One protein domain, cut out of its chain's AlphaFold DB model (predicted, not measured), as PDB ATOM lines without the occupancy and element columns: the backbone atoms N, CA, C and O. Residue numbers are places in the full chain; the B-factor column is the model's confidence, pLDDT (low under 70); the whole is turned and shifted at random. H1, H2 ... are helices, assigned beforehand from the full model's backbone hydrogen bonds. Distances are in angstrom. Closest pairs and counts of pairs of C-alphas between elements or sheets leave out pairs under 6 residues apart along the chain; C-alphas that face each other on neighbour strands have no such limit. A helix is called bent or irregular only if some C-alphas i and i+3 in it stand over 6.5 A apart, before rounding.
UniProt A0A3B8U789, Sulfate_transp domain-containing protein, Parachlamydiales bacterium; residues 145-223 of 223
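AT A GLANCE: This is residues 145 to 223 of the 223 residues of the protein "Sulfate_transp domain-containing protein" of Parachlamydiales bacterium (UniProt A0A3B8U789). Two long helices, H1 and H3, make an open V, meeting where H1 ends and H3 begins, and the short helix H2 packs beside the second half of H1, on the side away from H3. The far parts of both arms stick out free: residues 145 to 157, of which 146 to 157 belong to H1, and residues 204 to 223, of which 204 to 220 belong to H3. The printed part has 79 residues with three named helices, in the order H1, H2, H3, and no named strand; its class is all helix. It is only just loose, close to extended, with a radius of gyration of the C-alphas of 16.9 A, and its outline is flat, spanning 49 by 43 by 17 A.

IN THESE COORDINATES: H1 is residues 146 to 169, 34.1 A from first to last C-alpha, beginning at C-alpha 146 at (-38.234, -25.967, 36.100). It has a kink of 27 degrees near residue 163; it is neither bent nor irregular, but only just: C-alphas 163 and 166 are 6.2 A apart. H2 is residues 180 to 193, 19.7 A long from first to last C-alpha, and is irregular: C-alphas 189 and 192 are 7.4 A apart. H3, residues 196 to 220, is the longest helix, 36.2 A from C-alpha 196 at (-50.120, 7.975, 54.216) to C-alpha 220 at (-67.635, -21.088, 41.522).

HOW THE PARTS SIT: H1 touches H2 with residues 159 to 166 alone; the closest C-alphas are those of Val 162 and Gly 184, 6.0 A apart. H1 and H2 run the same way at a shallow tilt of 28 degrees. H1 touches H3 with residues 167 to 169 alone, and H3 touches H1 with residues 196 to 202 alone. The closest C-alphas of H1 and H3 are those of Phe 169 and Val 199, 5.3 A apart. H1 and H3 run opposite ways at a steep tilt of 48 degrees, with their centres 20.4 A apart. H2 and H3 are apart, though they follow each other in the chain. Of the O i to N i+4 pairs, 18 of 20 in H1, 7 of 10 in H2 and 20 of 21 in H3 are within hydrogen-bond range.

THE WHOLE: The two C-alphas farthest apart are those of Phe 189 and Leu 223, at 50.5 A. Without the stretches that stand free, the body has 46 residues and spans 28 by 20 by 16 A. The link from H1 to H2 is short, with 10 residues between them, and the link from H2 to H3 is tight, with 2. The printed part has no cut and ends at residue 223, the chain's last residue. The mean pLDDT of the printed part is 82.7; it is under 70 at residues 175 to 178, between H1 and H2, and at residues 216 to 223, of which 216 to 220 belong to H3.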
ATOM      1  N   SER A 145     -35.258 -26.081  32.243       93.88
ATOM      2  CA  SER A 145     -35.512 -26.765  33.503       93.88
ATOM      3  C   SER A 145     -36.469 -25.951  34.376       93.88
ATOM      4  O   SER A 145     -36.409 -24.723  34.413       93.88
ATOM      5  N   ARG A 146     -37.319 -26.635  35.155       92.38
ATOM      6  CA  ARG A 146     -38.234 -25.967  36.100       92.38
ATOM      7  C   ARG A 146     -37.539 -24.960  37.038       92.38
ATOM      8  O   ARG A 146     -38.135 -23.918  37.292       92.38
ATOM      9  N   PRO A 147     -36.320 -25.218  37.562       94.31
ATOM     10  CA  PRO A 147     -35.604 -24.232  38.369       94.31
ATOM     11  C   PRO A 147     -35.304 -22.920  37.634       94.31
ATOM     12  O   PRO A 147     -35.353 -21.864  38.258       94.31
ATOM     13  N   VAL A 148     -35.030 -22.965  36.324       94.19
ATOM     14  CA  VAL A 148     -34.761 -21.763  35.517       94.19
ATOM     15  C   VAL A 148     -36.023 -20.917  35.385       94.19
ATOM     16  O   VAL A 148     -35.977 -19.718  35.657       94.19
ATOM     17  N   ASP A 149     -37.158 -21.543  35.071       90.75
ATOM     18  CA  ASP A 149     -38.443 -20.840  34.999       90.75
ATOM     19  C   ASP A 149     -38.812 -20.220  36.354       90.75
ATOM     20  O   ASP A 149     -39.225 -19.062  36.423       90.75
ATOM     21  N   LEU A 150     -38.614 -20.958  37.453       93.75
ATOM     22  CA  LEU A 150     -38.854 -20.448  38.807       93.75
ATOM     23  C   LEU A 150     -37.965 -19.244  39.136       93.75
ATOM     24  O   LEU A 150     -38.461 -18.266  39.695       93.75
ATOM     25  N   GLY A 151     -36.680 -19.287  38.772       93.25
ATOM     26  CA  GLY A 151     -35.758 -18.162  38.947       93.25
ATOM     27  C   GLY A 151     -36.181 -16.937  38.137       93.25
ATOM     28  O   GLY A 151     -36.213 -15.825  38.668       93.25
ATOM     29  N   TYR A 152     -36.583 -17.143  36.881       89.38
ATOM     30  CA  TYR A 152     -37.106 -16.087  36.015       89.38
ATOM     31  C   TYR A 152     -38.359 -15.423  36.605       89.38
ATOM     32  O   TYR A 152     -38.409 -14.197  36.741       89.38
ATOM     33  N   PHE A 153     -39.349 -16.215  37.032       90.62
ATOM     34  CA  PHE A 153     -40.562 -15.682  37.657       90.62
ATOM     35  C   PHE A 153     -40.279 -14.991  38.991       90.62
ATOM     36  O   PHE A 153     -40.854 -13.933  39.248       90.62
ATOM     37  N   ALA A 154     -39.383 -15.532  39.820       91.81
ATOM     38  CA  ALA A 154     -38.971 -14.882  41.060       91.81
ATOM     39  C   ALA A 154     -38.357 -13.497  40.788       91.81
ATOM     40  O   ALA A 154     -38.726 -12.526  41.447       91.81
ATOM     41  N   GLY A 155     -37.500 -13.385  39.767       88.31
ATOM     42  CA  GLY A 155     -36.931 -12.107  39.329       88.31
ATOM     43  C   GLY A 155     -37.994 -11.104  38.874       88.31
ATOM     44  O   GLY A 155     -37.984  -9.954  39.317       88.31
ATOM     45  N   ILE A 156     -38.962 -11.542  38.057       85.88
ATOM     46  CA  ILE A 156     -40.092 -10.693  37.644       85.88
ATOM     47  C   ILE A 156     -40.896 -10.220  38.857       85.88
ATOM     48  O   ILE A 156     -41.229  -9.040  38.937       85.88
ATOM     49  N   VAL A 157     -41.210 -11.110  39.802       89.19
ATOM     50  CA  VAL A 157     -41.984 -10.755  41.002       89.19
ATOM     51  C   VAL A 157     -41.257  -9.692  41.819       89.19
ATOM     52  O   VAL A 157     -41.884  -8.708  42.208       89.19
ATOM     53  N   VAL A 158     -39.944  -9.833  42.025       89.00
ATOM     54  CA  VAL A 158     -39.138  -8.812  42.714       89.00
ATOM     55  C   VAL A 158     -39.212  -7.476  41.976       89.00
ATOM     56  O   VAL A 158     -39.469  -6.448  42.599       89.00
ATOM     57  N   ALA A 159     -39.058  -7.483  40.652       82.44
ATOM     58  CA  ALA A 159     -39.129  -6.264  39.857       82.44
ATOM     59  C   ALA A 159     -40.513  -5.591  39.914       82.44
ATOM     60  O   ALA A 159     -40.598  -4.370  40.044       82.44
ATOM     61  N   ILE A 160     -41.595  -6.375  39.883       84.44
ATOM     62  CA  ILE A 160     -42.959  -5.863  40.066       84.44
ATOM     63  C   ILE A 160     -43.090  -5.220  41.440       84.44
ATOM     64  O   ILE A 160     -43.549  -4.086  41.526       84.44
ATOM     65  N   VAL A 161     -42.683  -5.914  42.505       88.69
ATOM     66  CA  VAL A 161     -42.795  -5.393  43.873       88.69
ATOM     67  C   VAL A 161     -42.063  -4.060  43.992       88.69
ATOM     68  O   VAL A 161     -42.683  -3.081  44.395       88.69
ATOM     69  N   VAL A 162     -40.804  -3.980  43.554       86.31
ATOM     70  CA  VAL A 162     -40.023  -2.731  43.603       86.31
ATOM     71  C   VAL A 162     -40.706  -1.608  42.815       86.31
ATOM     72  O   VAL A 162     -40.826  -0.498  43.324       86.31
ATOM     73  N   ALA A 163     -41.205  -1.885  41.606       80.44
ATOM     74  CA  ALA A 163     -41.903  -0.880  40.803       80.44
ATOM     75  C   ALA A 163     -43.205  -0.396  41.471       80.44
ATOM     76  O   ALA A 163     -43.507   0.796  41.439       80.44
ATOM     77  N   GLN A 164     -43.964  -1.299  42.097       86.62
ATOM     78  CA  GLN A 164     -45.236  -0.967  42.746       86.62
ATOM     79  C   GLN A 164     -45.067  -0.282  44.106       86.62
ATOM     80  O   GLN A 164     -45.961   0.455  44.519       86.62
ATOM     81  N   MET A 165     -43.934  -0.462  44.792       88.81
ATOM     82  CA  MET A 165     -43.677   0.191  46.082       88.81
ATOM     83  C   MET A 165     -43.730   1.723  45.979       88.81
ATOM     84  O   MET A 165     -44.310   2.362  46.851       88.81
ATOM     85  N   PHE A 166     -43.224   2.320  44.897       87.38
ATOM     86  CA  PHE A 166     -43.313   3.770  44.679       87.38
ATOM     87  C   PHE A 166     -44.759   4.272  44.657       87.38
ATOM     88  O   PHE A 166     -45.115   5.180  45.407       87.38
ATOM     89  N   TYR A 167     -45.617   3.622  43.867       85.75
ATOM     90  CA  TYR A 167     -47.035   3.968  43.774       85.75
ATOM     91  C   TYR A 167     -47.784   3.705  45.083       85.75
ATOM     92  O   TYR A 167     -48.596   4.528  45.504       85.75
ATOM     93  N   PHE A 168     -47.493   2.588  45.754       89.75
ATOM     94  CA  PHE A 168     -48.161   2.202  46.996       89.75
ATOM     95  C   PHE A 168     -47.852   3.161  48.152       89.75
ATOM     96  O   PHE A 168     -48.756   3.567  48.880       89.75
ATOM     97  N   PHE A 169     -46.585   3.550  48.309       90.62
ATOM     98  CA  PHE A 169     -46.153   4.475  49.360       90.62
ATOM     99  C   PHE A 169     -46.283   5.954  48.964       90.62
ATOM    100  O   PHE A 169     -46.059   6.832  49.797       90.62
ATOM    101  N   GLY A 170     -46.662   6.242  47.714       87.19
ATOM    102  CA  GLY A 170     -46.778   7.600  47.182       87.19
ATOM    103  C   GLY A 170     -45.444   8.344  47.114       87.19
ATOM    104  O   GLY A 170     -45.431   9.567  47.221       87.19
ATOM    105  N   ILE A 171     -44.339   7.609  46.969       89.56
ATOM    106  CA  ILE A 171     -42.992   8.169  46.853       89.56
ATOM    107  C   ILE A 171     -42.725   8.430  45.365       89.56
ATOM    108  O   ILE A 171     -42.926   7.515  44.558       89.56
ATOM    109  N   PRO A 172     -42.263   9.633  44.974       82.50
ATOM    110  CA  PRO A 172     -41.895   9.901  43.591       82.50
ATOM    111  C   PRO A 172     -40.784   8.938  43.165       82.50
ATOM    112  O   PRO A 172     -39.750   8.816  43.821       82.50
ATOM    113  N   SER A 173     -41.012   8.200  42.082       74.75
ATOM    114  CA  SER A 173     -39.981   7.347  41.500       74.75
ATOM    115  C   SER A 173     -38.914   8.198  40.824       74.75
ATOM    116  O   SER A 173     -39.231   9.261  40.296       74.75
ATOM    117  N   ILE A 174     -37.674   7.700  40.762       72.00
ATOM    118  CA  ILE A 174     -36.646   8.316  39.913       72.00
ATOM    119  C   ILE A 174     -37.192   8.419  38.490       72.00
ATOM    120  O   ILE A 174     -37.586   7.407  37.903       72.00
ATOM    121  N   GLU A 175     -37.210   9.638  37.955       58.88
ATOM    122  CA  GLU A 175     -37.545   9.873  36.560       58.88
ATOM    123  C   GLU A 175     -36.487   9.230  35.662       58.88
ATOM    124  O   GLU A 175     -35.277   9.388  35.850       58.88
ATOM    125  N   GLY A 176     -36.959   8.483  34.670       57.59
ATOM    126  CA  GLY A 176     -36.112   7.857  33.674       57.59
ATOM    127  C   GLY A 176     -35.713   6.413  33.967       57.59
ATOM    128  O   GLY A 176     -36.235   5.690  34.821       57.59
ATOM    129  N   ASP A 177     -34.785   5.971  33.137       61.31
ATOM    130  CA  ASP A 177     -34.682   4.587  32.708       61.31
ATOM    131  C   ASP A 177     -33.619   3.839  33.521       61.31
ATOM    132  O   ASP A 177     -32.590   3.404  33.011       61.31
ATOM    133  N   GLN A 178     -33.849   3.765  34.836       68.69
ATOM    134  CA  GLN A 178     -32.875   3.251  35.802       68.69
ATOM    135  C   GLN A 178     -33.048   1.749  36.100       68.69
ATOM    136  O   GLN A 178     -34.186   1.281  36.233       68.69
ATOM    137  N   PRO A 179     -31.942   1.004  36.310       70.31
ATOM    138  CA  PRO A 179     -31.973  -0.384  36.761       70.31
ATOM    139  C   PRO A 179     -32.799  -0.589  38.036       70.31
ATOM    140  O   PRO A 179     -32.791   0.239  38.952       70.31
ATOM    141  N   ILE A 180     -33.440  -1.756  38.141       75.75
ATOM    142  CA  ILE A 180     -34.306  -2.119  39.275       75.75
ATOM    143  C   ILE A 180     -33.588  -2.022  40.632       75.75
ATOM    144  O   ILE A 180     -34.191  -1.623  41.623       75.75
ATOM    145  N   LEU A 181     -32.287  -2.333  40.669       77.12
ATOM    146  CA  LEU A 181     -31.462  -2.260  41.876       77.12
ATOM    147  C   LEU A 181     -31.318  -0.818  42.372       77.12
ATOM    148  O   LEU A 181     -31.468  -0.561  43.564       77.12
ATOM    149  N   ILE A 182     -31.090   0.126  41.456       81.12
ATOM    150  CA  ILE A 182     -30.967   1.551  41.783       81.12
ATOM    151  C   ILE A 182     -32.313   2.085  42.273       81.12
ATOM    152  O   ILE A 182     -32.364   2.766  43.296       81.12
ATOM    153  N   LYS A 183     -33.412   1.711  41.603       81.19
ATOM    154  CA  LYS A 183     -34.771   2.044  42.055       81.19
ATOM    155  C   LYS A 183     -35.031   1.502  43.468       81.19
ATOM    156  O   LYS A 183     -35.503   2.242  44.323       81.19
ATOM    157  N   GLY A 184     -34.651   0.255  43.746       84.25
ATOM    158  CA  GLY A 184     -34.774  -0.340  45.079       84.25
ATOM    159  C   GLY A 184     -34.008   0.436  46.155       84.25
ATOM    160  O   GLY A 184     -34.570   0.739  47.202       84.25
ATOM    161  N   ILE A 185     -32.758   0.818  45.886       86.19
ATOM    162  CA  ILE A 185     -31.941   1.613  46.817       86.19
ATOM    163  C   ILE A 185     -32.553   3.003  47.041       86.19
ATOM    164  O   ILE A 185     -32.685   3.445  48.181       86.19
ATOM    165  N   TYR A 186     -32.969   3.680  45.972       86.88
ATOM    166  CA  TYR A 186     -33.573   5.009  46.057       86.88
ATOM    167  C   TYR A 186     -34.864   5.021  46.880       86.88
ATOM    168  O   TYR A 186     -35.090   5.947  47.657       86.88
ATOM    169  N   PHE A 187     -35.676   3.966  46.774       87.06
ATOM    170  CA  PHE A 187     -36.874   3.814  47.594       87.06
ATOM    171  C   PHE A 187     -36.563   3.900  49.100       87.06
ATOM    172  O   PHE A 187     -37.278   4.584  49.828       87.06
ATOM    173  N   PHE A 188     -35.470   3.278  49.567       87.88
ATOM    174  CA  PHE A 188     -35.076   3.332  50.982       87.88
ATOM    175  C   PHE A 188     -34.714   4.746  51.448       87.88
ATOM    176  O   PHE A 188     -35.030   5.119  52.576       87.88
ATOM    177  N   PHE A 189     -34.104   5.554  50.581       87.00
ATOM    178  CA  PHE A 189     -33.833   6.960  50.884       87.00
ATOM    179  C   PHE A 189     -35.101   7.828  50.835       87.00
ATOM    180  O   PHE A 189     -35.196   8.825  51.548       87.00
ATOM    181  N   GLY A 190     -36.102   7.427  50.047       85.06
ATOM    182  CA  GLY A 190     -37.391   8.109  49.913       85.06
ATOM    183  C   GLY A 190     -38.402   7.834  51.031       85.06
ATOM    184  O   GLY A 190     -39.475   8.431  51.020       85.06
ATOM    185  N   LEU A 191     -38.092   6.979  52.016       86.44
ATOM    186  CA  LEU A 191     -39.033   6.578  53.079       86.44
ATOM    187  C   LEU A 191     -39.555   7.743  53.934       86.44
ATOM    188  O   LEU A 191     -40.609   7.632  54.555       86.44
ATOM    189  N   GLN A 192     -38.851   8.873  53.967       87.19
ATOM    190  CA  GLN A 192     -39.319  10.070  54.671       87.19
ATOM    191  C   GLN A 192     -40.444  10.808  53.924       87.19
ATOM    192  O   GLN A 192     -41.131  11.630  54.520       87.19
ATOM    193  N   GLN A 193     -40.654  10.506  52.640       88.81
ATOM    194  CA  GLN A 193     -41.649  11.146  51.775       88.81
ATOM    195  C   GLN A 193     -42.936  10.315  51.639       88.81
ATOM    196  O   GLN A 193     -43.708  10.522  50.705       88.81
ATOM    197  N   ILE A 194     -43.168   9.351  52.539       92.38
ATOM    198  CA  ILE A 194     -44.349   8.483  52.476       92.38
ATOM    199  C   ILE A 194     -45.627   9.318  52.556       92.38
ATOM    200  O   ILE A 194     -45.860  10.064  53.511       92.38
ATOM    201  N   ASN A 195     -46.503   9.108  51.579       92.50
ATOM    202  CA  ASN A 195     -47.854   9.635  51.598       92.50
ATOM    203  C   ASN A 195     -48.801   8.605  52.230       92.50
ATOM    204  O   ASN A 195     -49.200   7.621  51.601       92.50
ATOM    205  N   TRP A 196     -49.199   8.850  53.479       92.81
ATOM    206  CA  TRP A 196     -50.120   7.975  54.216       92.81
ATOM    207  C   TRP A 196     -51.498   7.834  53.559       92.81
ATOM    208  O   TRP A 196     -52.151   6.805  53.735       92.81
ATOM    209  N   GLY A 197     -51.931   8.820  52.767       93.44
ATOM    210  CA  GLY A 197     -53.158   8.735  51.976       93.44
ATOM    211  C   GLY A 197     -53.063   7.660  50.893       93.44
ATOM    212  O   GLY A 197     -53.946   6.805  50.799       93.44
ATOM    213  N   SER A 198     -51.962   7.642  50.136       92.12
ATOM    214  CA  SER A 198     -51.695   6.610  49.123       92.12
ATOM    215  C   SER A 198     -51.627   5.214  49.741       92.12
ATOM    216  O   SER A 198     -52.261   4.288  49.235       92.12
ATOM    217  N   VAL A 199     -50.951   5.082  50.888       93.75
ATOM    218  CA  VAL A 199     -50.873   3.813  51.632       93.75
ATOM    219  C   VAL A 199     -52.260   3.356  52.086       93.75
ATOM    220  O   VAL A 199     -52.596   2.182  51.936       93.75
ATOM    221  N   GLY A 200     -53.089   4.266  52.606       95.31
ATOM    222  CA  GLY A 200     -54.458   3.958  53.023       95.31
ATOM    223  C   GLY A 200     -55.321   3.440  51.871       95.31
ATOM    224  O   GLY A 200     -55.975   2.404  52.009       95.31
ATOM    225  N   ILE A 201     -55.270   4.107  50.713       93.25
ATOM    226  CA  ILE A 201     -55.981   3.681  49.496       93.25
ATOM    227  C   ILE A 201     -55.448   2.329  49.006       93.25
ATOM    228  O   ILE A 201     -56.236   1.437  48.685       93.25
ATOM    229  N   GLY A 202     -54.126   2.149  48.988       91.06
ATOM    230  CA  GLY A 202     -53.482   0.903  48.578       91.06
ATOM    231  C   GLY A 202     -53.867  -0.277  49.472       91.06
ATOM    232  O   GLY A 202     -54.257  -1.333  48.970       91.06
ATOM    233  N   LEU A 203     -53.817  -0.102  50.796       94.75
ATOM    234  CA  LEU A 203     -54.230  -1.117  51.770       94.75
ATOM    235  C   LEU A 203     -55.714  -1.449  51.642       94.75
ATOM    236  O   LEU A 203     -56.072  -2.627  51.603       94.75
ATOM    237  N   PHE A 204     -56.571  -0.433  51.540       94.81
ATOM    238  CA  PHE A 204     -58.000  -0.634  51.323       94.81
ATOM    239  C   PHE A 204     -58.258  -1.426  50.038       94.81
ATOM    240  O   PHE A 204     -58.996  -2.412  50.065       94.81
ATOM    241  N   GLY A 205     -57.594  -1.062  48.938       91.81
ATOM    242  CA  GLY A 205     -57.682  -1.768  47.662       91.81
ATOM    243  C   GLY A 205     -57.245  -3.230  47.763       91.81
ATOM    244  O   GLY A 205     -57.951  -4.112  47.273       91.81
ATOM    245  N   LEU A 206     -56.134  -3.515  48.452       91.00
ATOM    246  CA  LEU A 206     -55.666  -4.886  48.683       91.00
ATOM    247  C   LEU A 206     -56.663  -5.698  49.515       91.00
ATOM    248  O   LEU A 206     -57.012  -6.816  49.132       91.00
ATOM    249  N   ILE A 207     -57.147  -5.145  50.629       93.38
ATOM    250  CA  ILE A 207     -58.128  -5.808  51.501       93.38
ATOM    251  C   ILE A 207     -59.412  -6.096  50.722       93.38
ATOM    252  O   ILE A 207     -59.916  -7.222  50.750       93.38
ATOM    253  N   PHE A 208     -59.913  -5.104  49.987       92.31
ATOM    254  CA  PHE A 208     -61.105  -5.233  49.161       92.31
ATOM    255  C   PHE A 208     -60.929  -6.298  48.069       92.31
ATOM    256  O   PHE A 208     -61.793  -7.160  47.895       92.31
ATOM    257  N   PHE A 209     -59.779  -6.315  47.393       88.94
ATOM    258  CA  PHE A 209     -59.447  -7.334  46.400       88.94
ATOM    259  C   PHE A 209     -59.420  -8.748  47.003       88.94
ATOM    260  O   PHE A 209     -60.025  -9.673  46.453       88.94
ATOM    261  N   PHE A 210     -58.763  -8.934  48.154       89.75
ATOM    262  CA  PHE A 210     -58.734 -10.229  48.842       89.75
ATOM    263  C   PHE A 210     -60.125 -10.673  49.304       89.75
ATOM    264  O   PHE A 210     -60.458 -11.858  49.190       89.75
ATOM    265  N   PHE A 211     -60.946  -9.734  49.773       90.94
ATOM    266  CA  PHE A 211     -62.327  -9.990  50.163       90.94
ATOM    267  C   PHE A 211     -63.173 -10.473  48.976       90.94
ATOM    268  O   PHE A 211     -63.795 -11.538  49.058       90.94
ATOM    269  N   LEU A 212     -63.130  -9.759  47.845       88.69
ATOM    270  CA  LEU A 212     -63.840 -10.152  46.626       88.69
ATOM    271  C   LEU A 212     -63.387 -11.526  46.131       88.69
ATOM    272  O   LEU A 212     -64.217 -12.400  45.882       88.69
ATOM    273  N   ARG A 213     -62.072 -11.765  46.062       85.50
ATOM    274  CA  ARG A 213     -61.517 -13.044  45.599       85.50
ATOM    275  C   ARG A 213     -62.000 -14.228  46.438       85.50
ATOM    276  O   ARG A 213     -62.267 -15.300  45.886       85.50
ATOM    277  N   LYS A 214     -62.099 -14.052  47.760       79.06
ATOM    278  CA  LYS A 214     -62.607 -15.084  48.671       79.06
ATOM    279  C   LYS A 214     -64.071 -15.414  48.364       79.06
ATOM    280  O   LYS A 214     -64.405 -16.593  48.287       79.06
ATOM    281  N   ASN A 215     -64.908 -14.406  48.119       74.88
ATOM    282  CA  ASN A 215     -66.327 -14.611  47.819       74.88
ATOM    283  C   ASN A 215     -66.570 -15.232  46.433       74.88
ATOM    284  O   ASN A 215     -67.395 -16.137  46.311       74.88
ATOM    285  N   THR A 216     -65.825 -14.830  45.400       68.06
ATOM    286  CA  THR A 216     -66.011 -15.379  44.041       68.06
ATOM    287  C   THR A 216     -65.589 -16.850  43.943       68.06
ATOM    288  O   THR A 216     -66.244 -17.635  43.259       68.06
ATOM    289  N   ARG A 217     -64.544 -17.273  44.675       57.19
ATOM    290  CA  ARG A 217     -64.157 -18.698  44.760       57.19
ATOM    291  C   ARG A 217     -65.237 -19.576  45.399       57.19
ATOM    292  O   ARG A 217     -65.376 -20.725  44.999       57.19
ATOM    293  N   ILE A 218     -65.997 -19.047  46.358       53.34
ATOM    294  CA  ILE A 218     -67.088 -19.781  47.020       53.34
ATOM    295  C   ILE A 218     -68.292 -19.946  46.075       53.34
ATOM    296  O   ILE A 218     -68.957 -20.976  46.122       53.34
ATOM    297  N   GLY A 219     -68.546 -18.976  45.191       48.56
ATOM    298  CA  GLY A 219     -69.602 -19.069  44.172       48.56
ATOM    299  C   GLY A 219     -69.305 -20.082  43.059       48.56
ATOM    300  O   GLY A 219     -70.195 -20.827  42.668       48.56
ATOM    301  N   LEU A 220     -68.052 -20.164  42.593       49.38
ATOM    302  CA  LEU A 220     -67.635 -21.088  41.522       49.38
ATOM    303  C   LEU A 220     -67.516 -22.557  41.961       49.38
ATOM    304  O   LEU A 220     -67.584 -23.432  41.112       49.38
ATOM    305  N   MET A 221     -67.352 -22.849  43.257       45.12
ATOM    306  CA  MET A 221     -67.413 -24.228  43.784       45.12
ATOM    307  C   MET A 221     -68.852 -24.738  43.988       45.12
ATOM    308  O   MET A 221     -69.037 -25.876  44.414       45.12
ATOM    309  N   ARG A 222     -69.866 -23.893  43.759       41.53
ATOM    310  CA  ARG A 222     -71.294 -24.228  43.902       41.53
ATOM    311  C   ARG A 222     -72.015 -24.414  42.558       41.53
ATOM    312  O   ARG A 222     -73.227 -24.610  42.567       41.53
ATOM    313  N   LEU A 223     -71.285 -24.341  41.443       41.19
ATOM    314  CA  LEU A 223     -71.726 -24.673  40.084       41.19
ATOM    315  C   LEU A 223     -70.991 -25.931  39.617       41.19
ATOM    316  O   LEU A 223     -71.614 -26.713  38.872       41.19
TER     317      LEU A 223